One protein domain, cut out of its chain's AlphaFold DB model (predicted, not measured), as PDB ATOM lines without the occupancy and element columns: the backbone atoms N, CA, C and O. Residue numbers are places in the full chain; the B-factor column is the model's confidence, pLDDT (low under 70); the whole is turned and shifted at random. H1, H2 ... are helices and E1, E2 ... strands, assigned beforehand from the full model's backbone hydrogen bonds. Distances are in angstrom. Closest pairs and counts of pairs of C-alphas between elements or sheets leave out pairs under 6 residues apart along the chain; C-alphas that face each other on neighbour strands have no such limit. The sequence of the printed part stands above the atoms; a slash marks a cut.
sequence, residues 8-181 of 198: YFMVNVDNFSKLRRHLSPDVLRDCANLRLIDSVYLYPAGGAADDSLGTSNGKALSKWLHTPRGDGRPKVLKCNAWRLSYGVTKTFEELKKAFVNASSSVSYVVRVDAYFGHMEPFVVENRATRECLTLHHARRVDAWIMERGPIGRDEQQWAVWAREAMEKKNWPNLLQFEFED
ATOM      1  N   TYR A   8      16.957 -17.710  -6.983       58.25
ATOM      2  CA  TYR A   8      18.362 -18.097  -7.098       58.25
ATOM      3  C   TYR A   8      18.451 -19.592  -7.405       58.25
ATOM      4  O   TYR A   8      17.658 -20.364  -6.865       58.25
ATOM      5  N   PHE A   9      19.442 -19.987  -8.207       64.50
ATOM      6  CA  PHE A   9      19.703 -21.386  -8.542       64.50
ATOM      7  C   PHE A   9      21.159 -21.731  -8.244       64.50
ATOM      8  O   PHE A   9      22.061 -21.114  -8.805       64.50
ATOM      9  N   MET A  10      21.384 -22.741  -7.403       62.69
ATOM     10  CA  MET A  10      22.701 -23.356  -7.241       62.69
ATOM     11  C   MET A  10      22.768 -24.619  -8.088       62.69
ATOM     12  O   MET A  10      21.902 -25.484  -7.964       62.69
ATOM     13  N   VAL A  11      23.780 -24.731  -8.939       68.88
ATOM     14  CA  VAL A  11      23.940 -25.864  -9.850       68.88
ATOM     15  C   VAL A  11      25.398 -26.310  -9.904       68.88
ATOM     16  O   VAL A  11      26.318 -25.497  -9.941       68.88
ATOM     17  N   ASN A  12      25.624 -27.618  -9.925       74.12
ATOM     18  CA  ASN A  12      26.873 -28.203 -10.408       74.12
ATOM     19  C   ASN A  12      26.647 -28.745 -11.835       74.12
ATOM     20  O   ASN A  12      25.543 -28.639 -12.379       74.12
ATOM     21  N   VAL A  13      27.683 -29.307 -12.462       69.12
ATOM     22  CA  VAL A  13      27.596 -29.841 -13.835       69.12
ATOM     23  C   VAL A  13      26.463 -30.872 -13.978       69.12
ATOM     24  O   VAL A  13      25.696 -30.815 -14.943       69.12
ATOM     25  N   ASP A  14      26.314 -31.776 -13.011       72.69
ATOM     26  CA  ASP A  14      25.336 -32.866 -13.072       72.69
ATOM     27  C   ASP A  14      23.903 -32.358 -12.870       72.69
ATOM     28  O   ASP A  14      23.020 -32.636 -13.686       72.69
ATOM     29  N   ASN A  15      23.678 -31.512 -11.863       75.25
ATOM     30  CA  ASN A  15      22.376 -30.906 -11.581       75.25
ATOM     31  C   ASN A  15      21.931 -29.975 -12.711       75.25
ATOM     32  O   ASN A  15      20.749 -29.954 -13.047       75.25
ATOM     33  N   PHE A  16      22.852 -29.245 -13.352       80.75
ATOM     34  CA  PHE A  16      22.508 -28.418 -14.511       80.75
ATOM     35  C   PHE A  16      22.091 -29.272 -15.716       80.75
ATOM     36  O   PHE A  16      21.137 -28.924 -16.415       80.75
ATOM     37  N   SER A  17      22.744 -30.422 -15.931       82.19
ATOM     38  CA  SER A  17      22.335 -31.387 -16.962       82.19
ATOM     39  C   SER A  17      20.919 -31.901 -16.716       82.19
ATOM     40  O   SER A  17      20.103 -31.927 -17.635       82.19
ATOM     41  N   LYS A  18      20.622 -32.297 -15.472       79.00
ATOM     42  CA  LYS A  18      19.303 -32.805 -15.075       79.00
ATOM     43  C   LYS A  18      18.235 -31.714 -15.202       79.00
ATOM     44  O   LYS A  18      17.215 -31.938 -15.844       79.00
ATOM     45  N   LEU A  19      18.510 -30.493 -14.737       80.12
ATOM     46  CA  LEU A  19      17.618 -29.337 -14.887       80.12
ATOM     47  C   LEU A  19      17.213 -29.101 -16.350       80.12
ATOM     48  O   LEU A  19      16.032 -28.940 -16.647       80.12
ATOM     49  N   ARG A  20      18.182 -29.144 -17.274       85.69
ATOM     50  CA  ARG A  20      17.948 -28.975 -18.719       85.69
ATOM     51  C   ARG A  20      17.127 -30.101 -19.357       85.69
ATOM     52  O   ARG A  20      16.608 -29.904 -20.450       85.69
ATOM     53  N   ARG A  21      17.018 -31.271 -18.719       82.75
ATOM     54  CA  ARG A  21      16.135 -32.363 -19.173       82.75
ATOM     55  C   ARG A  21      14.681 -32.148 -18.756       82.75
ATOM     56  O   ARG A  21      13.791 -32.659 -19.422       82.75
ATOM     57  N   HIS A  22      14.446 -31.411 -17.670       81.06
ATOM     58  CA  HIS A  22      13.110 -31.227 -17.095       81.06
ATOM     59  C   HIS A  22      12.492 -29.857 -17.389       81.06
ATOM     60  O   HIS A  22      11.272 -29.714 -17.333       81.06
ATOM     61  N   LEU A  23      13.307 -28.851 -17.707       80.19
ATOM     62  CA  LEU A  23      12.854 -27.506 -18.057       80.19
ATOM     63  C   LEU A  23      13.159 -27.191 -19.517       80.19
ATOM     64  O   LEU A  23      14.232 -27.525 -20.021       80.19
ATOM     65  N   SER A  24      12.237 -26.492 -20.182       82.62
ATOM     66  CA  SER A  24      12.511 -25.989 -21.524       82.62
ATOM     67  C   SER A  24      13.604 -24.910 -21.482       82.62
ATOM     68  O   SER A  24      13.679 -24.138 -20.515       82.62
ATOM     69  N   PRO A  25      14.439 -24.810 -22.532       84.19
ATOM     70  CA  PRO A  25      15.444 -23.754 -22.628       84.19
ATOM     71  C   PRO A  25      14.848 -22.348 -22.493       84.19
ATOM     72  O   PRO A  25      15.419 -21.501 -21.812       84.19
ATOM     73  N   ASP A  26      13.659 -22.118 -23.057       85.62
ATOM     74  CA  ASP A  26      12.966 -20.826 -22.991       85.62
ATOM     75  C   ASP A  26      12.630 -20.422 -21.554       85.62
ATOM     76  O   ASP A  26      12.885 -19.290 -21.153       85.62
ATOM     77  N   VAL A  27      12.160 -21.363 -20.726       83.25
ATOM     78  CA  VAL A  27      11.875 -21.088 -19.308       83.25
ATOM     79  C   VAL A  27      13.144 -20.673 -18.566       83.25
ATOM     80  O   VAL A  27      13.107 -19.747 -17.757       83.25
ATOM     81  N   LEU A  28      14.281 -21.316 -18.843       81.50
ATOM     82  CA  LEU A  28      15.553 -20.948 -18.219       81.50
ATOM     83  C   LEU A  28      16.054 -19.578 -18.695       81.50
ATOM     84  O   LEU A  28      16.588 -18.804 -17.897       81.50
ATOM     85  N   ARG A  29      15.893 -19.261 -19.984       86.75
ATOM     86  CA  ARG A  29      16.369 -18.010 -20.590       86.75
ATOM     87  C   ARG A  29      15.541 -16.792 -20.195       86.75
ATOM     88  O   ARG A  29      16.143 -15.783 -19.813       86.75
ATOM     89  N   ASP A  30      14.218 -16.925 -20.232       80.94
ATOM     90  CA  ASP A  30      13.267 -15.808 -20.184       80.94
ATOM     91  C   ASP A  30      12.605 -15.636 -18.814       80.94
ATOM     92  O   ASP A  30      11.787 -14.737 -18.607       80.94
ATOM     93  N   CYS A  31      12.974 -16.460 -17.829       80.88
ATOM     94  CA  CYS A  31      12.490 -16.280 -16.471       80.88
ATOM     95  C   CYS A  31      13.006 -14.957 -15.880       80.88
ATOM     96  O   CYS A  31      14.142 -14.856 -15.412       80.88
ATOM     97  N   ALA A  32      12.127 -13.951 -15.822       74.94
ATOM     98  CA  ALA A  32      12.415 -12.640 -15.236       74.94
ATOM     99  C   ALA A  32      12.924 -12.739 -13.787       74.94
ATOM    100  O   ALA A  32      13.769 -11.948 -13.365       74.94
ATOM    101  N   ASN A  33      12.457 -13.750 -13.050       76.31
ATOM    102  CA  ASN A  33      12.848 -14.010 -11.669       76.31
ATOM    103  C   ASN A  33      14.183 -14.756 -11.522       76.31
ATOM    104  O   ASN A  33      14.744 -14.742 -10.427       76.31
ATOM    105  N   LEU A  34      14.712 -15.364 -12.593       80.19
ATOM    106  CA  LEU A  34      16.004 -16.049 -12.593       80.19
ATOM    107  C   LEU A  34      17.121 -15.048 -12.892       80.19
ATOM    108  O   LEU A  34      17.495 -14.802 -14.040       80.19
ATOM    109  N   ARG A  35      17.649 -14.452 -11.822       83.31
ATOM    110  CA  ARG A  35      18.699 -13.427 -11.898       83.31
ATOM    111  C   ARG A  35      20.103 -13.981 -11.684       83.31
ATOM    112  O   ARG A  35      21.034 -13.477 -12.307       83.31
ATOM    113  N   LEU A  36      20.245 -14.960 -10.791       86.19
ATOM    114  CA  LEU A  36      21.530 -15.506 -10.368       86.19
ATOM    115  C   LEU A  36      21.571 -17.022 -10.571       86.19
ATOM    116  O   LEU A  36      20.720 -17.740 -10.043       86.19
ATOM    117  N   ILE A  37      22.591 -17.481 -11.294       87.19
ATOM    118  CA  ILE A  37      23.054 -18.869 -11.255       87.19
ATOM    119  C   ILE A  37      24.356 -18.894 -10.453       87.19
ATOM    120  O   ILE A  37      25.312 -18.208 -10.808       87.19
ATOM    121  N   ASP A  38      24.388 -19.670  -9.375       84.81
ATOM    122  CA  ASP A  38      25.606 -20.002  -8.639       84.81
ATOM    123  C   ASP A  38      26.063 -21.398  -9.058       84.81
ATOM    124  O   ASP A  38      25.416 -22.411  -8.802       84.81
ATOM    125  N   SER A  39      27.161 -21.418  -9.788       83.19
ATOM    126  CA  SER A  39      27.692 -22.562 -10.489       83.19
ATOM    127  C   SER A  39      28.911 -23.116  -9.762       83.19
ATOM    128  O   SER A  39      29.813 -22.375  -9.369       83.19
ATOM    129  N   VAL A  40      28.982 -24.435  -9.622       80.19
ATOM    130  CA  VAL A  40      30.141 -25.145  -9.070       80.19
ATOM    131  C   VAL A  40      30.751 -26.010 -10.173       80.19
ATOM    132  O   VAL A  40      30.075 -26.870 -10.734       80.19
ATOM    133  N   TYR A  41      32.022 -25.758 -10.510       78.19
ATOM    134  CA  TYR A  41      32.770 -26.433 -11.590       78.19
ATOM    135  C   TYR A  41      32.208 -26.299 -13.017       78.19
ATOM    136  O   TYR A  41      32.738 -26.919 -13.939       78.19
ATOM    137  N   LEU A  42      31.176 -25.482 -13.236       84.25
ATOM    138  CA  LEU A  42      30.612 -25.221 -14.558       84.25
ATOM    139  C   LEU A  42      30.878 -23.765 -14.974       84.25
ATOM    140  O   LEU A  42      30.556 -22.824 -14.249       84.25
ATOM    141  N   TYR A  43      31.434 -23.589 -16.171       86.12
ATOM    142  CA  TYR A  43      31.783 -22.287 -16.742       86.12
ATOM    143  C   TYR A  43      31.121 -22.112 -18.114       86.12
ATOM    144  O   TYR A  43      30.924 -23.108 -18.823       86.12
ATOM    145  N   PRO A  44      30.753 -20.880 -18.505       89.31
ATOM    146  CA  PRO A  44      30.213 -20.617 -19.827       89.31
ATOM    147  C   PRO A  44      31.289 -20.920 -20.868       89.31
ATOM    148  O   PRO A  44      32.432 -20.496 -20.739       89.31
ATOM    149  N   ALA A  45      30.920 -21.672 -21.897       86.62
ATOM    150  CA  ALA A  45      31.832 -21.979 -22.984       86.62
ATOM    151  C   ALA A  45      31.993 -20.765 -23.904       86.62
ATOM    152  O   ALA A  45      31.034 -20.026 -24.159       86.62
ATOM    153  N   GLY A  46      33.190 -20.621 -24.460       74.69
ATOM    154  CA  GLY A  46      33.442 -19.762 -25.597       74.69
ATOM    155  C   GLY A  46      32.774 -20.202 -26.885       74.69
ATOM    156  O   GLY A  46      32.414 -21.366 -27.078       74.69
ATOM    157  N   GLY A  47      32.677 -19.247 -27.808       75.69
ATOM    158  CA  GLY A  47      32.151 -19.465 -29.152       75.69
ATOM    159  C   GLY A  47      30.628 -19.362 -29.231       75.69
ATOM    160  O   GLY A  47      29.996 -18.649 -28.452       75.69
ATOM    161  N   ALA A  48      30.042 -20.037 -30.223       82.00
ATOM    162  CA  ALA A  48      28.610 -19.965 -30.486       82.00
ATOM    163  C   ALA A  48      27.804 -20.572 -29.327       82.00
ATOM    164  O   ALA A  48      27.891 -21.770 -29.042       82.00
ATOM    165  N   ALA A  49      27.016 -19.720 -28.677       89.38
ATOM    166  CA  ALA A  49      26.123 -20.105 -27.605       89.38
ATOM    167  C   ALA A  49      24.931 -20.911 -28.145       89.38
ATOM    168  O   ALA A  49      24.278 -20.510 -29.111       89.38
ATOM    169  N   ASP A  50      24.626 -22.023 -27.487       89.75
ATOM    170  CA  ASP A  50      23.623 -23.002 -27.903       89.75
ATOM    171  C   ASP A  50      23.094 -23.720 -26.660       89.75
ATOM    172  O   ASP A  50      23.857 -23.993 -25.739       89.75
ATOM    173  N   ASP A  51      21.803 -24.018 -26.619       89.81
ATOM    174  CA  ASP A  51      21.134 -24.735 -25.531       89.81
ATOM    175  C   ASP A  51      20.261 -25.902 -26.009       89.81
ATOM    176  O   ASP A  51      19.530 -26.487 -25.205       89.81
ATOM    177  N   SER A  52      20.395 -26.292 -27.280       88.75
ATOM    178  CA  SER A  52      19.731 -27.460 -27.857       88.75
ATOM    179  C   SER A  52      20.007 -28.751 -27.071       88.75
ATOM    180  O   SER A  52      21.008 -28.903 -26.357       88.75
ATOM    181  N   LEU A  53      19.086 -29.709 -27.178       82.88
ATOM    182  CA  LEU A  53      19.260 -31.026 -26.569       82.88
ATOM    183  C   LEU A  53      20.544 -31.680 -27.107       82.88
ATOM    184  O   LEU A  53      20.766 -31.729 -28.310       82.88
ATOM    185  N   GLY A  54      21.399 -32.163 -26.203       81.56
ATOM    186  CA  GLY A  54      22.691 -32.771 -26.546       81.56
ATOM    187  C   GLY A  54      23.884 -31.806 -26.594       81.56
ATOM    188  O   GLY A  54      25.022 -32.268 -26.617       81.56
ATOM    189  N   THR A  55      23.675 -30.483 -26.537       88.62
ATOM    190  CA  THR A  55      24.790 -29.520 -26.446       88.62
ATOM    191  C   THR A  55      25.381 -29.453 -25.035       88.62
ATOM    192  O   THR A  55      24.717 -29.766 -24.037       88.62
ATOM    193  N   SER A  56      26.636 -29.012 -24.926       89.56
ATOM    194  CA  SER A  56      27.351 -28.979 -23.647       89.56
ATOM    195  C   SER A  56      26.750 -27.968 -22.664       89.56
ATOM    196  O   SER A  56      26.216 -26.926 -23.049       89.56
ATOM    197  N   ASN A  57      26.877 -28.240 -21.363       88.12
ATOM    198  CA  ASN A  57      26.382 -27.332 -20.324       88.12
ATOM    199  C   ASN A  57      27.029 -25.951 -20.380       88.12
ATOM    200  O   ASN A  57      26.354 -24.959 -20.132       88.12
ATOM    201  N   GLY A  58      28.309 -25.874 -20.750       89.56
ATOM    202  CA  GLY A  58      28.987 -24.592 -20.917       89.56
ATOM    203  C   GLY A  58      28.377 -23.760 -22.046       89.56
ATOM    204  O   GLY A  58      28.178 -22.559 -21.871       89.56
ATOM    205  N   LYS A  59      28.013 -24.380 -23.179       91.75
ATOM    206  CA  LYS A  59      27.323 -23.677 -24.272       91.75
ATOM    207  C   LYS A  59      25.937 -23.204 -23.844       91.75
ATOM    208  O   LYS A  59      25.600 -22.050 -24.101       91.75
ATOM    209  N   ALA A  60      25.193 -24.040 -23.121       92.06
ATOM    210  CA  ALA A  60      23.863 -23.683 -22.631       92.06
ATOM    211  C   ALA A  60      23.918 -22.559 -21.588       92.06
ATOM    212  O   ALA A  60      23.124 -21.622 -21.634       92.06
ATOM    213  N   LEU A  61      24.906 -22.594 -20.692       91.50
ATOM    214  CA  LEU A  61      25.147 -21.524 -19.729       91.50
ATOM    215  C   LEU A  61      25.551 -20.220 -20.430       91.50
ATOM    216  O   LEU A  61      25.064 -19.151 -20.070       91.50
ATOM    217  N   SER A  62      26.384 -20.310 -21.472       92.75
ATOM    218  CA  SER A  62      26.720 -19.171 -22.330       92.75
ATOM    219  C   SER A  62      25.477 -18.617 -23.032       92.75
ATOM    220  O   SER A  62      25.288 -17.403 -23.075       92.75
ATOM    221  N   LYS A  63      24.569 -19.480 -23.504       93.44
ATOM    222  CA  LYS A  63      23.307 -19.067 -24.133       93.44
ATOM    223  C   LYS A  63      22.390 -18.353 -23.156       93.44
ATOM    224  O   LYS A  63      21.862 -17.295 -23.491       93.44
ATOM    225  N   TRP A  64      22.259 -18.872 -21.939       92.69
ATOM    226  CA  TRP A  64      21.536 -18.195 -20.871       92.69
ATOM    227  C   TRP A  64      22.131 -16.815 -20.574       92.69
ATOM    228  O   TRP A  64      21.383 -15.839 -20.554       92.69
ATOM    229  N   LEU A  65      23.455 -16.727 -20.399       93.50
ATOM    230  CA  LEU A  65      24.174 -15.492 -20.067       93.50
ATOM    231  C   LEU A  65      24.021 -14.414 -21.153       93.50
ATOM    232  O   LEU A  65      23.849 -13.239 -20.835       93.50
ATOM    233  N   HIS A  66      24.043 -14.822 -22.425       92.50
ATOM    234  CA  HIS A  66      23.929 -13.937 -23.586       92.50
ATOM    235  C   HIS A  66      22.487 -13.687 -24.046       92.50
ATOM    236  O   HIS A  66      22.283 -13.013 -25.054       92.50
ATOM    237  N   THR A  67      21.489 -14.198 -23.324       92.25
ATOM    238  CA  THR A  67      20.086 -13.857 -23.573       92.25
ATOM    239  C   THR A  67      19.674 -12.717 -22.640       92.25
ATOM    240  O   THR A  67      19.739 -12.901 -21.417       92.25
ATOM    241  N   PRO A  68      19.268 -11.545 -23.170       89.81
ATOM    242  CA  PRO A  68      18.825 -10.420 -22.353       89.81
ATOM    243  C   PRO A  68      17.663 -10.791 -21.433       89.81
ATOM    244  O   PRO A  68      16.829 -11.629 -21.767       89.81
ATOM    245  N   ARG A  69      17.585 -10.144 -20.269       87.44
ATOM    246  CA  ARG A  69      16.412 -10.251 -19.392       87.44
ATOM    247  C   ARG A  69      15.368  -9.221 -19.793       87.44
ATOM    248  O   ARG A  69      15.714  -8.088 -20.120       87.44
ATOM    249  N   GLY A  70      14.095  -9.591 -19.676       85.06
ATOM    250  CA  GLY A  70      12.976  -8.691 -19.973       85.06
ATOM    251  C   GLY A  70      12.888  -7.457 -19.064       85.06
ATOM    252  O   GLY A  70      12.284  -6.469 -19.455       85.06
ATOM    253  N   ASP A  71      13.508  -7.479 -17.877       84.81
ATOM    254  CA  ASP A  71      13.525  -6.349 -16.932       84.81
ATOM    255  C   ASP A  71      14.728  -5.401 -17.110       84.81
ATOM    256  O   ASP A  71      14.911  -4.486 -16.306       84.81
ATOM    257  N   GLY A  72      15.579  -5.636 -18.118       85.38
ATOM    258  CA  GLY A  72      16.759  -4.816 -18.417       85.38
ATOM    259  C   GLY A  72      17.910  -4.927 -17.408       85.38
ATOM    260  O   GLY A  72      18.949  -4.297 -17.594       85.38
ATOM    261  N   ARG A  73      17.772  -5.731 -16.346       88.69
ATOM    262  CA  ARG A  73      18.824  -5.922 -15.338       88.69
ATOM    263  C   ARG A  73      19.849  -6.958 -15.810       88.69
ATOM    264  O   ARG A  73      19.482  -7.909 -16.504       88.69
ATOM    265  N   PRO A  74      21.116  -6.878 -15.360       91.50
ATOM    266  CA  PRO A  74      22.106  -7.884 -15.716       91.50
ATOM    267  C   PRO A  74      21.741  -9.271 -15.175       91.50
ATOM    268  O   PRO A  74      21.194  -9.403 -14.069       91.50
ATOM    269  N   LYS A  75      22.080 -10.310 -15.947       92.12
ATOM    270  CA  LYS A  75      22.220 -11.678 -15.424       92.12
ATOM    271  C   LYS A  75      23.482 -11.758 -14.582       92.12
ATOM    272  O   LYS A  75      24.491 -11.151 -14.930       92.12
ATOM    273  N   VAL A  76      23.433 -12.498 -13.485       91.56
ATOM    274  CA  VAL A  76      24.595 -12.694 -12.621       91.56
ATOM    275  C   VAL A  76      24.947 -14.168 -12.612       91.56
ATOM    276  O   VAL A  76      24.116 -15.017 -12.312       91.56
ATOM    277  N   LEU A  77      26.181 -14.474 -12.973       91.38
ATOM    278  CA  LEU A  77      26.741 -15.805 -12.877       91.38
ATOM    279  C   LEU A  77      27.830 -15.773 -11.817       91.38
ATOM    280  O   LEU A  77      28.816 -15.056 -11.963       91.38
ATOM    281  N   LYS A  78      27.663 -16.556 -10.761       88.69
ATOM    282  CA  LYS A  78      28.730 -16.818  -9.807       88.69
ATOM    283  C   LYS A  78      29.312 -18.187 -10.120       88.69
ATOM    284  O   LYS A  78      28.562 -19.134 -10.294       88.69
ATOM    285  N   CYS A  79      30.628 -18.293 -10.212       85.62
ATOM    286  CA  CYS A  79      31.322 -19.554 -10.411       85.62
ATOM    287  C   CYS A  79      32.257 -19.797  -9.228       85.62
ATOM    288  O   CYS A  79      33.164 -19.005  -8.966       85.62
ATOM    289  N   ASN A  80      32.071 -20.916  -8.540       78.69
ATOM    290  CA  ASN A  80      32.979 -21.361  -7.495       78.69
ATOM    291  C   ASN A  80      34.042 -22.265  -8.128       78.69
ATOM    292  O   ASN A  80      33.743 -23.370  -8.591       78.69
ATOM    293  N   ALA A  81      35.285 -21.789  -8.141       66.62
ATOM    294  CA  ALA A  81      36.423 -22.498  -8.709       66.62
ATOM    295  C   ALA A  81      37.258 -23.127  -7.586       66.62
ATOM    296  O   ALA A  81      38.331 -22.650  -7.225       66.62
ATOM    297  N   TRP A  82      36.761 -24.209  -6.987       59.09
ATOM    298  CA  TRP A  82      37.505 -24.901  -5.935       59.09
ATOM    299  C   TRP A  82      38.649 -25.708  -6.572       59.09
ATOM    300  O   TRP A  82      38.415 -26.749  -7.173       59.09
ATOM    301  N   ARG A  83      39.898 -25.247  -6.428       50.50
ATOM    302  CA  ARG A  83      41.147 -25.955  -6.807       50.50
ATOM    303  C   ARG A  83      41.485 -26.111  -8.305       50.50
ATOM    304  O   ARG A  83      42.548 -26.649  -8.597       50.50
ATOM    305  N   LEU A  84      40.677 -25.625  -9.254       55.28
ATOM    306  CA  LEU A  84      40.983 -25.710 -10.698       55.28
ATOM    307  C   LEU A  84      40.919 -24.331 -11.372       55.28
ATOM    308  O   LEU A  84      39.839 -23.791 -11.590       55.28
ATOM    309  N   SER A  85      42.086 -23.778 -11.718       59.06
ATOM    310  CA  SER A  85      42.248 -22.429 -12.288       59.06
ATOM    311  C   SER A  85      42.255 -22.382 -13.825       59.06
ATOM    312  O   SER A  85      41.835 -21.384 -14.406       59.06
ATOM    313  N   TYR A  86      42.669 -23.458 -14.507       63.09
ATOM    314  CA  TYR A  86      42.884 -23.447 -15.966       63.09
ATOM    315  C   TYR A  86      41.621 -23.171 -16.798       63.09
ATOM    316  O   TYR A  86      41.695 -22.512 -17.834       63.09
ATOM    317  N   GLY A  87      40.454 -23.651 -16.358       72.62
ATOM    318  CA  GLY A  87      39.201 -23.457 -17.098       72.62
ATOM    319  C   GLY A  87      38.710 -22.005 -17.099       72.62
ATOM    320  O   GLY A  87      38.058 -21.575 -18.050       72.62
ATOM    321  N   VAL A  88      39.048 -21.234 -16.063       78.44
ATOM    322  CA  VAL A  88      38.519 -19.879 -15.859       78.44
ATOM    323  C   VAL A  88      39.222 -18.857 -16.742       78.44
ATOM    324  O   VAL A  88      38.546 -18.071 -17.401       78.44
ATOM    325  N   THR A  89      40.556 -18.886 -16.816       82.75
ATOM    326  CA  THR A  89      41.310 -17.952 -17.672       82.75
ATOM    327  C   THR A  89      40.862 -18.084 -19.126       82.75
ATOM    328  O   THR A  89      40.507 -17.094 -19.765       82.75
ATOM    329  N   LYS A  90      40.743 -19.330 -19.612       84.88
ATOM    330  CA  LYS A  90      40.215 -19.630 -20.947       84.88
ATOM    331  C   LYS A  90      38.792 -19.096 -21.138       84.88
ATOM    332  O   LYS A  90      38.506 -18.492 -22.166       84.88
ATOM    333  N   THR A  91      37.928 -19.259 -20.136       86.00
ATOM    334  CA  THR A  91      36.556 -18.729 -20.162       86.00
ATOM    335  C   THR A  91      36.539 -17.210 -20.350       86.00
ATOM    336  O   THR A  91      35.806 -16.700 -21.194       86.00
ATOM    337  N   PHE A  92      37.354 -16.460 -19.604       89.50
ATOM    338  CA  PHE A  92      37.391 -15.001 -19.726       89.50
ATOM    339  C   PHE A  92      37.955 -14.525 -21.064       89.50
ATOM    340  O   PHE A  92      37.414 -13.587 -21.651       89.50
ATOM    341  N   GLU A  93      38.995 -15.175 -21.582       91.00
ATOM    342  CA  GLU A  93      39.509 -14.884 -22.924       91.00
ATOM    343  C   GLU A  93      38.457 -15.136 -24.004       91.00
ATOM    344  O   GLU A  93      38.299 -14.346 -24.937       91.00
ATOM    345  N   GLU A  94      37.722 -16.236 -23.880       90.44
ATOM    346  CA  GLU A  94      36.663 -16.608 -24.803       90.44
ATOM    347  C   GLU A  94      35.475 -15.637 -24.751       90.44
ATOM    348  O   GLU A  94      34.999 -15.206 -25.803       90.44
ATOM    349  N   LEU A  95      35.038 -15.228 -23.554       92.75
ATOM    350  CA  LEU A  95      34.007 -14.201 -23.379       92.75
ATOM    351  C   LEU A  95      34.458 -12.846 -23.936       92.75
ATOM    352  O   LEU A  95      33.678 -12.168 -24.602       92.75
ATOM    353  N   LYS A  96      35.726 -12.468 -23.734       94.69
ATOM    354  CA  LYS A  96      36.308 -11.250 -24.312       94.69
ATOM    355  C   LYS A  96      36.285 -11.288 -25.841       94.69
ATOM    356  O   LYS A  96      35.854 -10.324 -26.467       94.69
ATOM    357  N   LYS A  97      36.693 -12.408 -26.452       93.81
ATOM    358  CA  LYS A  97      36.620 -12.608 -27.912       93.81
ATOM    359  C   LYS A  97      35.177 -12.547 -28.419       93.81
ATOM    360  O   LYS A  97      34.913 -11.892 -29.424       93.81
ATOM    361  N   ALA A  98      34.239 -13.189 -27.720       92.44
ATOM    362  CA  ALA A  98      32.822 -13.169 -28.079       92.44
ATOM    363  C   ALA A  98      32.228 -11.754 -27.992       92.44
ATOM    364  O   ALA A  98      31.469 -11.353 -28.868       92.44
ATOM    365  N   PHE A  99      32.614 -10.983 -26.975       94.94
ATOM    366  CA  PHE A  99      32.194  -9.596 -26.796       94.94
ATOM    367  C   PHE A  99      32.650  -8.683 -27.937       94.94
ATOM    368  O   PHE A  99      31.843  -7.912 -28.453       94.94
ATOM    369  N   VAL A 100      33.913  -8.789 -28.363       94.62
ATOM    370  CA  VAL A 100      34.452  -7.992 -29.481       94.62
ATOM    371  C   VAL A 100      33.686  -8.259 -30.780       94.62
ATOM    372  O   VAL A 100      33.434  -7.335 -31.544       94.62
ATOM    373  N   ASN A 101      33.265  -9.506 -30.996       92.88
ATOM    374  CA  ASN A 101      32.529  -9.920 -32.193       92.88
ATOM    375  C   ASN A 101      31.001  -9.780 -32.061       92.88
ATOM    376  O   ASN A 101      30.270 -10.159 -32.976       92.88
ATOM    377  N   ALA A 102      30.494  -9.294 -30.926       92.62
ATOM    378  CA  ALA A 102      29.061  -9.216 -30.689       92.62
ATOM    379  C   ALA A 102      28.410  -8.106 -31.526       92.62
ATOM    380  O   ALA A 102      28.927  -6.991 -31.616       92.62
ATOM    381  N   SER A 103      27.232  -8.405 -32.074       92.94
ATOM    382  CA  SER A 103      26.365  -7.457 -32.787       92.94
ATOM    383  C   SER A 103      25.093  -7.097 -32.011       92.94
ATOM    384  O   SER A 103      24.367  -6.187 -32.403       92.94
ATOM    385  N   SER A 104      24.823  -7.787 -30.903       92.00
ATOM    386  CA  SER A 104      23.675  -7.549 -30.028       92.00
ATOM    387  C   SER A 104      24.126  -7.143 -28.630       92.00
ATOM    388  O   SER A 104      25.093  -7.698 -28.096       92.00
ATOM    389  N   SER A 105      23.385  -6.217 -28.021       91.81
ATOM    390  CA  SER A 105      23.587  -5.807 -26.631       91.81
ATOM    391  C   SER A 105      23.069  -6.865 -25.648       91.81
ATOM    392  O   SER A 105      22.012  -7.460 -25.858       91.81
ATOM    393  N   VAL A 106      23.818  -7.091 -24.568       93.12
ATOM    394  CA  VAL A 106      23.399  -7.857 -23.394       93.12
ATOM    395  C   VAL A 106      24.183  -7.402 -22.162       93.12
ATOM    396  O   VAL A 106      25.373  -7.099 -22.230       93.12
ATOM    397  N   SER A 107      23.515  -7.395 -21.009       93.94
ATOM    398  CA  SER A 107      24.115  -7.046 -19.722       93.94
ATOM    399  C   SER A 107      24.294  -8.277 -18.838       93.94
ATOM    400  O   SER A 107      23.334  -9.008 -18.578       93.94
ATOM    401  N   TYR A 108      25.506  -8.487 -18.327       94.44
ATOM    402  CA  TYR A 108      25.777  -9.542 -17.356       94.44
ATOM    403  C   TYR A 108      26.953  -9.216 -16.433       94.44
ATOM    404  O   TYR A 108      27.821  -8.404 -16.753       94.44
ATOM    405  N   VAL A 109      26.997  -9.912 -15.298       93.88
ATOM    406  CA  VAL A 109      28.117  -9.939 -14.354       93.88
ATOM    407  C   VAL A 109      28.524 -11.392 -14.137       93.88
ATOM    408  O   VAL A 109      27.695 -12.218 -13.761       93.88
ATOM    409  N   VAL A 110      29.795 -11.710 -14.357       92.50
ATOM    410  CA  VAL A 110      30.394 -13.008 -14.033       92.50
ATOM    411  C   VAL A 110      31.366 -12.804 -12.882       92.50
ATOM    412  O   VAL A 110      32.350 -12.085 -13.024       92.50
ATOM    413  N   ARG A 111      31.109 -13.445 -11.745       90.06
ATOM    414  CA  ARG A 111      32.005 -13.468 -10.588       90.06
ATOM    415  C   ARG A 111      32.629 -14.844 -10.458       90.06
ATOM    416  O   ARG A 111      31.914 -15.839 -10.451       90.06
ATOM    417  N   VAL A 112      33.937 -14.892 -10.260       87.81
ATOM    418  CA  VAL A 112      34.655 -16.122  -9.934       87.81
ATOM    419  C   VAL A 112      35.381 -15.938  -8.613       87.81
ATOM    420  O   VAL A 112      36.237 -15.063  -8.502       87.81
ATOM    421  N   ASP A 113      35.043 -16.762  -7.626       82.12
ATOM    422  CA  ASP A 113      35.736 -16.791  -6.334       82.12
ATOM    423  C   ASP A 113      36.987 -17.676  -6.466       82.12
ATOM    424  O   ASP A 113      36.897 -18.902  -6.351       82.12
ATOM    425  N   ALA A 114      38.132 -17.064  -6.795       76.69
ATOM    426  CA  ALA A 114      39.437 -17.722  -6.875       76.69
ATOM    427  C   ALA A 114      40.604 -16.725  -6.984       76.69
ATOM    428  O   ALA A 114      40.497 -15.671  -7.617       76.69
ATOM    429  N   TYR A 115      41.758 -17.148  -6.462       72.00
ATOM    430  CA  TYR A 115      43.037 -16.464  -6.624       72.00
ATOM    431  C   TYR A 115      43.684 -16.802  -7.978       72.00
ATOM    432  O   TYR A 115      44.009 -17.962  -8.248       72.00
ATOM    433  N   PHE A 116      43.939 -15.789  -8.812       73.00
ATOM    434  CA  PHE A 116      44.688 -15.932 -10.068       73.00
ATOM    435  C   PHE A 116      45.902 -15.003 -10.061       73.00
ATOM    436  O   PHE A 116      45.761 -13.796 -10.228       73.00
ATOM    437  N   GLY A 117      47.105 -15.560  -9.892       70.56
ATOM    438  CA  GLY A 117      48.341 -14.769  -9.814       70.56
ATOM    439  C   GLY A 117      48.824 -14.163 -11.140       70.56
ATOM    440  O   GLY A 117      49.696 -13.305 -11.117       70.56
ATOM    441  N   HIS A 118      48.286 -14.605 -12.281       80.00
ATOM    442  CA  HIS A 118      48.716 -14.189 -13.627       80.00
ATOM    443  C   HIS A 118      47.613 -13.487 -14.429       80.00
ATOM    444  O   HIS A 118      47.800 -13.207 -15.609       80.00
ATOM    445  N   MET A 119      46.439 -13.270 -13.834       84.00
ATOM    446  CA  MET A 119      45.344 -12.612 -14.535       84.00
ATOM    447  C   MET A 119      45.450 -11.100 -14.355       84.00
ATOM    448  O   MET A 119      45.746 -10.625 -13.260       84.00
ATOM    449  N   GLU A 120      45.199 -10.351 -15.426       89.19
ATOM    450  CA  GLU A 120      45.306  -8.893 -15.434       89.19
ATOM    451  C   GLU A 120      43.936  -8.242 -15.671       89.19
ATOM    452  O   GLU A 120      43.162  -8.715 -16.514       89.19
ATOM    453  N   PRO A 121      43.607  -7.155 -14.947       93.00
ATOM    454  CA  PRO A 121      42.412  -6.370 -15.222       93.00
ATOM    455  C   PRO A 121      42.428  -5.784 -16.636       93.00
ATOM    456  O   PRO A 121      43.481  -5.432 -17.163       93.00
ATOM    457  N   PHE A 122      41.253  -5.608 -17.235       95.31
ATOM    458  CA  PHE A 122      41.136  -4.915 -18.516       95.31
ATOM    459  C   PHE A 122      39.799  -4.198 -18.673       95.31
ATOM    460  O   PHE A 122      38.824  -4.492 -17.982       95.31
ATOM    461  N   VAL A 123      39.757  -3.297 -19.652       96.56
ATOM    462  CA  VAL A 123      38.555  -2.611 -20.130       96.56
ATOM    463  C   VAL A 123      38.564  -2.683 -21.655       96.56
ATOM    464  O   VAL A 123      39.576  -2.371 -22.280       96.56
ATOM    465  N   VAL A 124      37.466  -3.135 -22.258       97.12
ATOM    466  CA  VAL A 124      37.289  -3.163 -23.717       97.12
ATOM    467  C   VAL A 124      35.925  -2.597 -24.065       97.12
ATOM    468  O   VAL A 124      34.919  -3.016 -23.503       97.12
ATOM    469  N   GLU A 125      35.882  -1.695 -25.036       97.31
ATOM    470  CA  GLU A 125      34.638  -1.155 -25.579       97.31
ATOM    471  C   GLU A 125      34.271  -1.846 -26.892       97.31
ATOM    472  O   GLU A 125      35.120  -2.059 -27.761       97.31
ATOM    473  N   ASN A 126      32.986  -2.140 -27.068       96.38
ATOM    474  CA  ASN A 126      32.409  -2.497 -28.355       96.38
ATOM    475  C   ASN A 126      31.531  -1.328 -28.820       96.38
ATOM    476  O   ASN A 126      30.427  -1.106 -28.319       96.38
ATOM    477  N   ARG A 127      32.029  -0.568 -29.802       93.81
ATOM    478  CA  ARG A 127      31.329   0.606 -30.349       93.81
ATOM    479  C   ARG A 127      30.058   0.242 -31.117       93.81
ATOM    480  O   ARG A 127      29.148   1.061 -31.161       93.81
ATOM    481  N   ALA A 128      29.988  -0.962 -31.690       93.75
ATOM    482  CA  ALA A 128      28.819  -1.418 -32.436       93.75
ATOM    483  C   ALA A 128      27.630  -1.681 -31.501       93.75
ATOM    484  O   ALA A 128      26.514  -1.273 -31.805       93.75
ATOM    485  N   THR A 129      27.872  -2.289 -30.335       95.69
ATOM    486  CA  THR A 129      26.824  -2.509 -29.321       95.69
ATOM    487  C   THR A 129      26.693  -1.366 -28.313       95.69
ATOM    488  O   THR A 129      25.716  -1.329 -27.570       95.69
ATOM    489  N   ARG A 130      27.640  -0.414 -28.300       95.88
ATOM    490  CA  ARG A 130      27.761   0.677 -27.309       95.88
ATOM    491  C   ARG A 130      27.913   0.162 -25.871       95.88
ATOM    492  O   ARG A 130      27.397   0.754 -24.919       95.88
ATOM    493  N   GLU A 131      28.648  -0.934 -25.723       96.69
ATOM    494  CA  GLU A 131      28.886  -1.614 -24.450       96.69
ATOM    495  C   GLU A 131      30.364  -1.625 -24.072       96.69
ATOM    496  O   GLU A 131      31.250  -1.476 -24.912       96.69
ATOM    497  N   CYS A 132      30.616  -1.845 -22.790       96.56
ATOM    498  CA  CYS A 132      31.925  -2.061 -22.209       96.56
ATOM    499  C   CYS A 132      31.966  -3.441 -21.545       96.56
ATOM    500  O   CYS A 132      31.001  -3.849 -20.892       96.56
ATOM    501  N   LEU A 133      33.092  -4.135 -21.700       96.81
ATOM    502  CA  LEU A 133      33.459  -5.329 -20.955       96.81
ATOM    503  C   LEU A 133      34.657  -5.008 -20.059       96.81
ATOM    504  O   LEU A 133      35.739  -4.691 -20.557       96.81
ATOM    505  N   THR A 134      34.476  -5.116 -18.749       96.25
ATOM    506  CA  THR A 134      35.545  -4.941 -17.761       96.25
ATOM    507  C   THR A 134      35.891  -6.276 -17.119       96.25
ATOM    508  O   THR A 134      35.032  -7.141 -16.979       96.25
ATOM    509  N   LEU A 135      37.147  -6.445 -16.721       94.62
ATOM    510  CA  LEU A 135      37.599  -7.492 -15.809       94.62
ATOM    511  C   LEU A 135      38.413  -6.817 -14.711       94.62
ATOM    512  O   LEU A 135      39.330  -6.056 -15.016       94.62
ATOM    513  N   HIS A 136      38.100  -7.086 -13.448       92.12
ATOM    514  CA  HIS A 136      38.826  -6.520 -12.314       92.12
ATOM    515  C   HIS A 136      38.833  -7.458 -11.101       92.12
ATOM    516  O   HIS A 136      37.973  -8.328 -10.951       92.12
ATOM    517  N   HIS A 137      39.824  -7.279 -10.223       88.25
ATOM    518  CA  HIS A 137      39.985  -8.071  -9.001       88.25
ATOM    519  C   HIS A 137      39.324  -7.381  -7.804       88.25
ATOM    520  O   HIS A 137      39.695  -6.275  -7.407       88.25
ATOM    521  N   ALA A 138      38.367  -8.064  -7.186       86.00
ATOM    522  CA  ALA A 138      37.714  -7.664  -5.950       86.00
ATOM    523  C   ALA A 138      38.505  -8.186  -4.735       86.00
ATOM    524  O   ALA A 138      38.127  -9.166  -4.091       86.00
ATOM    525  N   ARG A 139      39.595  -7.485  -4.393       74.94
ATOM    526  CA  ARG A 139      40.574  -7.871  -3.353       74.94
ATOM    527  C   ARG A 139      39.979  -8.303  -2.009       74.94
ATOM    528  O   ARG A 139      40.516  -9.195  -1.369       74.94
ATOM    529  N   ARG A 140      38.881  -7.680  -1.564       76.06
ATOM    530  CA  ARG A 140      38.269  -7.964  -0.248       76.06
ATOM    531  C   ARG A 140      37.725  -9.387  -0.115       76.06
ATOM    532  O   ARG A 140      37.634  -9.886   0.998       76.06
ATOM    533  N   VAL A 141      37.310  -9.987  -1.226       73.81
ATOM    534  CA  VAL A 141      36.657 -11.306  -1.266       73.81
ATOM    535  C   VAL A 141      37.444 -12.309  -2.106       73.81
ATOM    536  O   VAL A 141      36.936 -13.386  -2.379       73.81
ATOM    537  N   ASP A 142      38.654 -11.923  -2.522       80.88
ATOM    538  CA  ASP A 142      39.516 -12.654  -3.449       80.88
ATOM    539  C   ASP A 142      38.760 -13.257  -4.643       80.88
ATOM    540  O   ASP A 142      38.755 -14.463  -4.896       80.88
ATOM    541  N   ALA A 143      38.055 -12.380  -5.357       86.06
ATOM    542  CA  ALA A 143      37.241 -12.753  -6.502       86.06
ATOM    543  C   ALA A 143      37.600 -11.918  -7.724       86.06
ATOM    544  O   ALA A 143      37.989 -10.755  -7.612       86.06
ATOM    545  N   TRP A 144      37.398 -12.488  -8.903       89.81
ATOM    546  CA  TRP A 144      37.480 -11.771 -10.166       89.81
ATOM    547  C   TRP A 144      36.098 -11.545 -10.741       89.81
ATOM    548  O   TRP A 144      35.266 -12.452 -10.761       89.81
ATOM    549  N   ILE A 145      35.854 -10.318 -11.183       91.38
ATOM    550  CA  ILE A 145      34.552  -9.875 -11.662       91.38
ATOM    551  C   ILE A 145      34.718  -9.385 -13.094       91.38
ATOM    552  O   ILE A 145      35.496  -8.468 -13.359       91.38
ATOM    553  N   MET A 146      33.983 -10.019 -14.004       94.00
ATOM    554  CA  MET A 146      33.828  -9.594 -15.386       94.00
ATOM    555  C   MET A 146      32.434  -9.009 -15.588       94.00
ATOM    556  O   MET A 146      31.439  -9.684 -15.330       94.00
ATOM    557  N   GLU A 147      32.347  -7.786 -16.089       95.06
ATOM    558  CA  GLU A 147      31.072  -7.097 -16.279       95.06
ATOM    559  C   GLU A 147      30.915  -6.636 -17.715       95.06
ATOM    560  O   GLU A 147      31.779  -5.940 -18.237       95.06
ATOM    561  N   ARG A 148      29.780  -6.973 -18.326       95.69
ATOM    562  CA  ARG A 148      29.357  -6.448 -19.623       95.69
ATOM    563  C   ARG A 148      28.129  -5.569 -19.434       95.69
ATOM    564  O   ARG A 148      27.158  -6.016 -18.827       95.69
ATOM    565  N   GLY A 149      28.143  -4.354 -19.967       94.81
ATOM    566  CA  GLY A 149      26.967  -3.479 -19.966       94.81
ATOM    567  C   GLY A 149      27.177  -2.181 -20.749       94.81
ATOM    568  O   GLY A 149      28.226  -2.011 -21.366       94.81
ATOM    569  N   PRO A 150      26.199  -1.261 -20.749       94.00
ATOM    570  CA  PRO A 150      26.268  -0.018 -21.524       94.00
ATOM    571  C   PRO A 150      27.409   0.911 -21.074       94.00
ATOM    572  O   PRO A 150      27.633   1.058 -19.875       94.00
ATOM    573  N   ILE A 151      28.072   1.601 -22.016       90.00
ATOM    574  CA  ILE A 151      29.200   2.534 -21.746       90.00
ATOM    575  C   ILE A 151      28.786   3.738 -20.871       90.00
ATOM    576  O   ILE A 151      29.618   4.327 -20.192       90.00
ATOM    577  N   GLY A 152      27.499   4.102 -20.858       86.69
ATOM    578  CA  GLY A 152      26.955   5.228 -20.083       86.69
ATOM    579  C   GLY A 152      25.977   4.815 -18.985       86.69
ATOM    580  O   GLY A 152      25.020   5.542 -18.729       86.69
ATOM    581  N   ARG A 153      26.136   3.619 -18.408       89.25
ATOM    582  CA  ARG A 153      25.245   3.133 -17.344       89.25
ATOM    583  C   ARG A 153      25.464   3.899 -16.033       89.25
ATOM    584  O   ARG A 153      26.563   4.367 -15.752       89.25
ATOM    585  N   ASP A 154      24.422   3.968 -15.210       91.19
ATOM    586  CA  ASP A 154      24.536   4.445 -13.832       91.19
ATOM    587  C   ASP A 154      25.311   3.408 -12.999       91.19
ATOM    588  O   ASP A 154      24.790   2.342 -12.663       91.19
ATOM    589  N   GLU A 155      26.570   3.712 -12.681       88.94
ATOM    590  CA  GLU A 155      27.445   2.831 -11.899       88.94
ATOM    591  C   GLU A 155      26.953   2.620 -10.457       88.94
ATOM    592  O   GLU A 155      27.166   1.549  -9.886       88.94
ATOM    593  N   GLN A 156      26.249   3.587  -9.855       90.50
ATOM    594  CA  GLN A 156      25.679   3.410  -8.514       90.50
ATOM    595  C   GLN A 156      24.522   2.419  -8.557       90.50
ATOM    596  O   GLN A 156      24.471   1.480  -7.756       90.50
ATOM    597  N   GLN A 157      23.620   2.580  -9.523       88.38
ATOM    598  CA  GLN A 157      22.527   1.642  -9.734       88.38
ATOM    599  C   GLN A 157      23.049   0.249 -10.114       88.38
ATOM    600  O   GLN A 157      22.562  -0.757  -9.591       88.38
ATOM    601  N   TRP A 158      24.071   0.178 -10.967       86.88
ATOM    602  CA  TRP A 158      24.706  -1.077 -11.357       86.88
ATOM    603  C   TRP A 158      25.329  -1.802 -10.162       86.88
ATOM    604  O   TRP A 158      25.075  -2.992  -9.960       86.88
ATOM    605  N   ALA A 159      26.067  -1.084  -9.312       85.62
ATOM    606  CA  ALA A 159      26.635  -1.639  -8.090       85.62
ATOM    607  C   ALA A 159      25.547  -2.155  -7.134       85.62
ATOM    608  O   ALA A 159      25.689  -3.241  -6.566       85.62
ATOM    609  N   VAL A 160      24.429  -1.429  -6.990       87.69
ATOM    610  CA  VAL A 160      23.261  -1.900  -6.225       87.69
ATOM    611  C   VAL A 160      22.726  -3.192  -6.829       87.69
ATOM    612  O   VAL A 160      22.522  -4.163  -6.106       87.69
ATOM    613  N   TRP A 161      22.546  -3.241  -8.145       86.69
ATOM    614  CA  TRP A 161      22.038  -4.414  -8.837       86.69
ATOM    615  C   TRP A 161      22.944  -5.639  -8.692       86.69
ATOM    616  O   TRP A 161      22.452  -6.723  -8.365       86.69
ATOM    617  N   ALA A 162      24.246  -5.491  -8.917       81.94
ATOM    618  CA  ALA A 162      25.204  -6.580  -8.769       81.94
ATOM    619  C   ALA A 162      25.232  -7.090  -7.320       81.94
ATOM    620  O   ALA A 162      25.139  -8.295  -7.078       81.94
ATOM    621  N   ARG A 163      25.266  -6.176  -6.343       81.94
ATOM    622  CA  ARG A 163      25.248  -6.511  -4.915       81.94
ATOM    623  C   ARG A 163      23.962  -7.225  -4.499       81.94
ATOM    624  O   ARG A 163      24.041  -8.283  -3.887       81.94
ATOM    625  N   GLU A 164      22.794  -6.701  -4.876       79.38
ATOM    626  CA  GLU A 164      21.490  -7.326  -4.601       79.38
ATOM    627  C   GLU A 164      21.419  -8.769  -5.101       79.38
ATOM    628  O   GLU A 164      20.818  -9.620  -4.449       79.38
ATOM    629  N   ALA A 165      21.989  -9.043  -6.277       73.94
ATOM    630  CA  ALA A 165      22.016 -10.393  -6.815       73.94
ATOM    631  C   ALA A 165      22.916 -11.309  -5.976       73.94
ATOM    632  O   ALA A 165      22.541 -12.444  -5.716       73.94
ATOM    633  N   MET A 166      24.078 -10.821  -5.533       74.62
ATOM    634  CA  MET A 166      25.109 -11.641  -4.887       74.62
ATOM    635  C   MET A 166      24.988 -11.773  -3.362       74.62
ATOM    636  O   MET A 166      25.607 -12.664  -2.779       74.62
ATOM    637  N   GLU A 167      24.219 -10.919  -2.686       70.88
ATOM    638  CA  GLU A 167      24.077 -10.956  -1.227       70.88
ATOM    639  C   GLU A 167      23.072 -12.012  -0.747       70.88
ATOM    640  O   GLU A 167      21.862 -11.794  -0.746       70.88
ATOM    641  N   LYS A 168      23.607 -13.119  -0.209       59.97
ATOM    642  CA  LYS A 168      22.875 -14.266   0.371       59.97
ATOM    643  C   LYS A 168      21.774 -13.901   1.381       59.97
ATOM    644  O   LYS A 168      20.830 -14.663   1.559       59.97
ATOM    645  N   LYS A 169      21.883 -12.744   2.047       55.19
ATOM    646  CA  LYS A 169      20.945 -12.282   3.090       55.19
ATOM    647  C   LYS A 169      19.593 -11.784   2.551       55.19
ATOM    648  O   LYS A 169      18.652 -11.707   3.327       55.19
ATOM    649  N   ASN A 170      19.480 -11.486   1.253       51.38
ATOM    650  CA  ASN A 170      18.274 -10.910   0.638       51.38
ATOM    651  C   ASN A 170      17.488 -11.910  -0.228       51.38
ATOM    652  O   ASN A 170      16.795 -11.506  -1.164       51.38
ATOM    653  N   TRP A 171      17.611 -13.215   0.036       60.53
ATOM    654  CA  TRP A 171      17.025 -14.269  -0.801       60.53
ATOM    655  C   TRP A 171      15.835 -14.946  -0.106       60.53
ATOM    656  O   TRP A 171      15.992 -16.026   0.456       60.53
ATOM    657  N   PRO A 172      14.627 -14.354  -0.145       51.22
ATOM    658  CA  PRO A 172      13.447 -14.977   0.450       51.22
ATOM    659  C   PRO A 172      13.007 -16.258  -0.281       51.22
ATOM    660  O   PRO A 172      12.204 -17.002   0.263       51.22
ATOM    661  N   ASN A 173      13.499 -16.515  -1.505       53.88
ATOM    662  CA  ASN A 173      13.079 -17.646  -2.338       53.88
ATOM    663  C   ASN A 173      14.290 -18.326  -2.991       53.88
ATOM    664  O   ASN A 173      14.730 -17.979  -4.089       53.88
ATOM    665  N   LEU A 174      14.852 -19.287  -2.263       56.88
ATOM    666  CA  LEU A 174      15.916 -20.163  -2.731       56.88
ATOM    667  C   LEU A 174      15.289 -21.383  -3.412       56.88
ATOM    668  O   LEU A 174      14.587 -22.148  -2.755       56.88
ATOM    669  N   LEU A 175      15.569 -21.592  -4.698       55.56
ATOM    670  CA  LEU A 175      15.234 -22.843  -5.371       55.56
ATOM    671  C   LEU A 175      16.498 -23.683  -5.491       55.56
ATOM    672  O   LEU A 175      17.281 -23.563  -6.433       55.56
ATOM    673  N   GLN A 176      16.714 -24.505  -4.471       56.84
ATOM    674  CA  GLN A 176      17.763 -25.507  -4.474       56.84
ATOM    675  C   GLN A 176      17.196 -26.786  -5.090       56.84
ATOM    676  O   GLN A 176      16.371 -27.460  -4.483       56.84
ATOM    677  N   PHE A 177      17.630 -27.091  -6.311       55.75
ATOM    678  CA  PHE A 177      17.363 -28.375  -6.945       55.75
ATOM    679  C   PHE A 177      18.542 -29.298  -6.658       55.75
ATOM    680  O   PHE A 177      19.631 -29.127  -7.212       55.75
ATOM    681  N   GLU A 178      18.324 -30.247  -5.763       55.62
ATOM    682  CA  GLU A 178      19.203 -31.389  -5.568       55.62
ATOM    683  C   GLU A 178      18.553 -32.571  -6.278       55.62
ATOM    684  O   GLU A 178      17.369 -32.832  -6.085       55.62
ATOM    685  N   PHE A 179      19.298 -33.206  -7.175       54.12
ATOM    686  CA  PHE A 179      18.819 -34.370  -7.898       54.12
ATOM    687  C   PHE A 179      19.712 -35.548  -7.541       54.12
ATOM    688  O   PHE A 179      20.880 -35.593  -7.943       54.12
ATOM    689  N   GLU A 180      19.156 -36.532  -6.863       53.00
ATOM    690  CA  GLU A 180      19.791 -37.816  -6.627       53.00
ATOM    691  C   GLU A 180      19.562 -38.756  -7.816       53.00
ATOM    692  O   GLU A 180      18.820 -38.457  -8.758       53.00
ATOM    693  N   ASP A 181      20.241 -39.899  -7.816       59.25
ATOM    694  CA  ASP A 181      20.070 -40.905  -8.866       59.25
ATOM    695  C   ASP A 181      18.653 -41.494  -8.856       59.25
ATOM    696  O   ASP A 181      18.105 -41.781  -9.915       59.25
TER     697      ASP A 181
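What this domain is: This is residues 8 to 181 of the 198 residues of an uncharacterized protein of Globodera pallida (UniProt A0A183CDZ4). A twisted sheet of eight strands forms the middle, with H1, H3 and H4 on one face and H5 alone slanting over the other: three layers. The short H2 lies off the sheet next to H3, and residues 176 to 181 lead away from E8. The printed part has 174 residues, with five named helices and eight named strands in the order E1 H1 H2 E2 H3 E3 H4 E4 E5 E6 E7 H5 E8; the class is mixed, helices and strands. The sheet, also mixed, runs E5 E6 E7 E4 E3 E2 E1 E8. The whole is compact, with a radius of gyration of the C-alphas of 15.3 A and spans of 45 by 33 by 33 A.

How they stand to each other: E5, residues 122 to 126, E6, 131 to 138, and E7, 143 to 150, form a meander, each strand the antiparallel neighbour of the one before; N 124 and O 133 are 2.9 A apart, N 134 and O 147 2.9 A, within hydrogen-bond range. E4, residues 108 to 113, is antiparallel to E7, with N 110 and O 146 2.8 A apart, and completes a Greek key, the first of four strands in a row beside the fourth. E3, 75 to 80, E2, 34 to 40, E1, 8 to 12, and the edge strand E8, 173 to 175, follow, each parallel to its neighbour: N 111 and O 77 are 2.8 A apart, N 78 and O 37 2.9 A, N 11 and O 38 2.8 A, N 175 and O 8 3.3 A. Right-handed strand-helix-strand units, parallel neighbours with helices between, join E1 to E2 through H1, 13 to 22, and H2, 25 to 30, E2 to E3 through H3, 57 to 65, and E3 to E4 through H4, 86 to 100. H3 and H4 are on the same face, at heights over the sheet of 9.8 A and 9.7 A, and run along the strands. H5, residues 155 to 166, is on the opposite face, slantwise to E3 at 51 degrees on the local plane; the closest C-alphas of H5 and E2, Ala 165 and Leu 36, are 6.2 A apart. H3 only just touches H1 and H2, with 3 pairs of C-alphas within 8 A each; the closest are Ser 17 and Asn 57, 6.6 A, and Arg 29 and Trp 64, 5.2 A. Every O i to N i+4 pair is within hydrogen-bond range in H1, H2, H3 and H5, and 10 of 11 in H4.

Where its parts are: E1 begins at C-alpha 8 (18.362, -18.097, -7.098). E7 is 22.5 A long, H4 22.2 A, E6 21.4 A. E8 ends at C-alpha 175 (15.234, -22.843, -5.371).

The domain as a whole: The C-alphas farthest apart, of Arg 127 and Asp 181, are 48.1 A apart. The printed part has no cut; the link from E2 to H3, 16 residues, is long. Mean pLDDT of the printed part is 82.7; residues 8 to 11, 13, 81 to 86 and 168 to 181 are under 70.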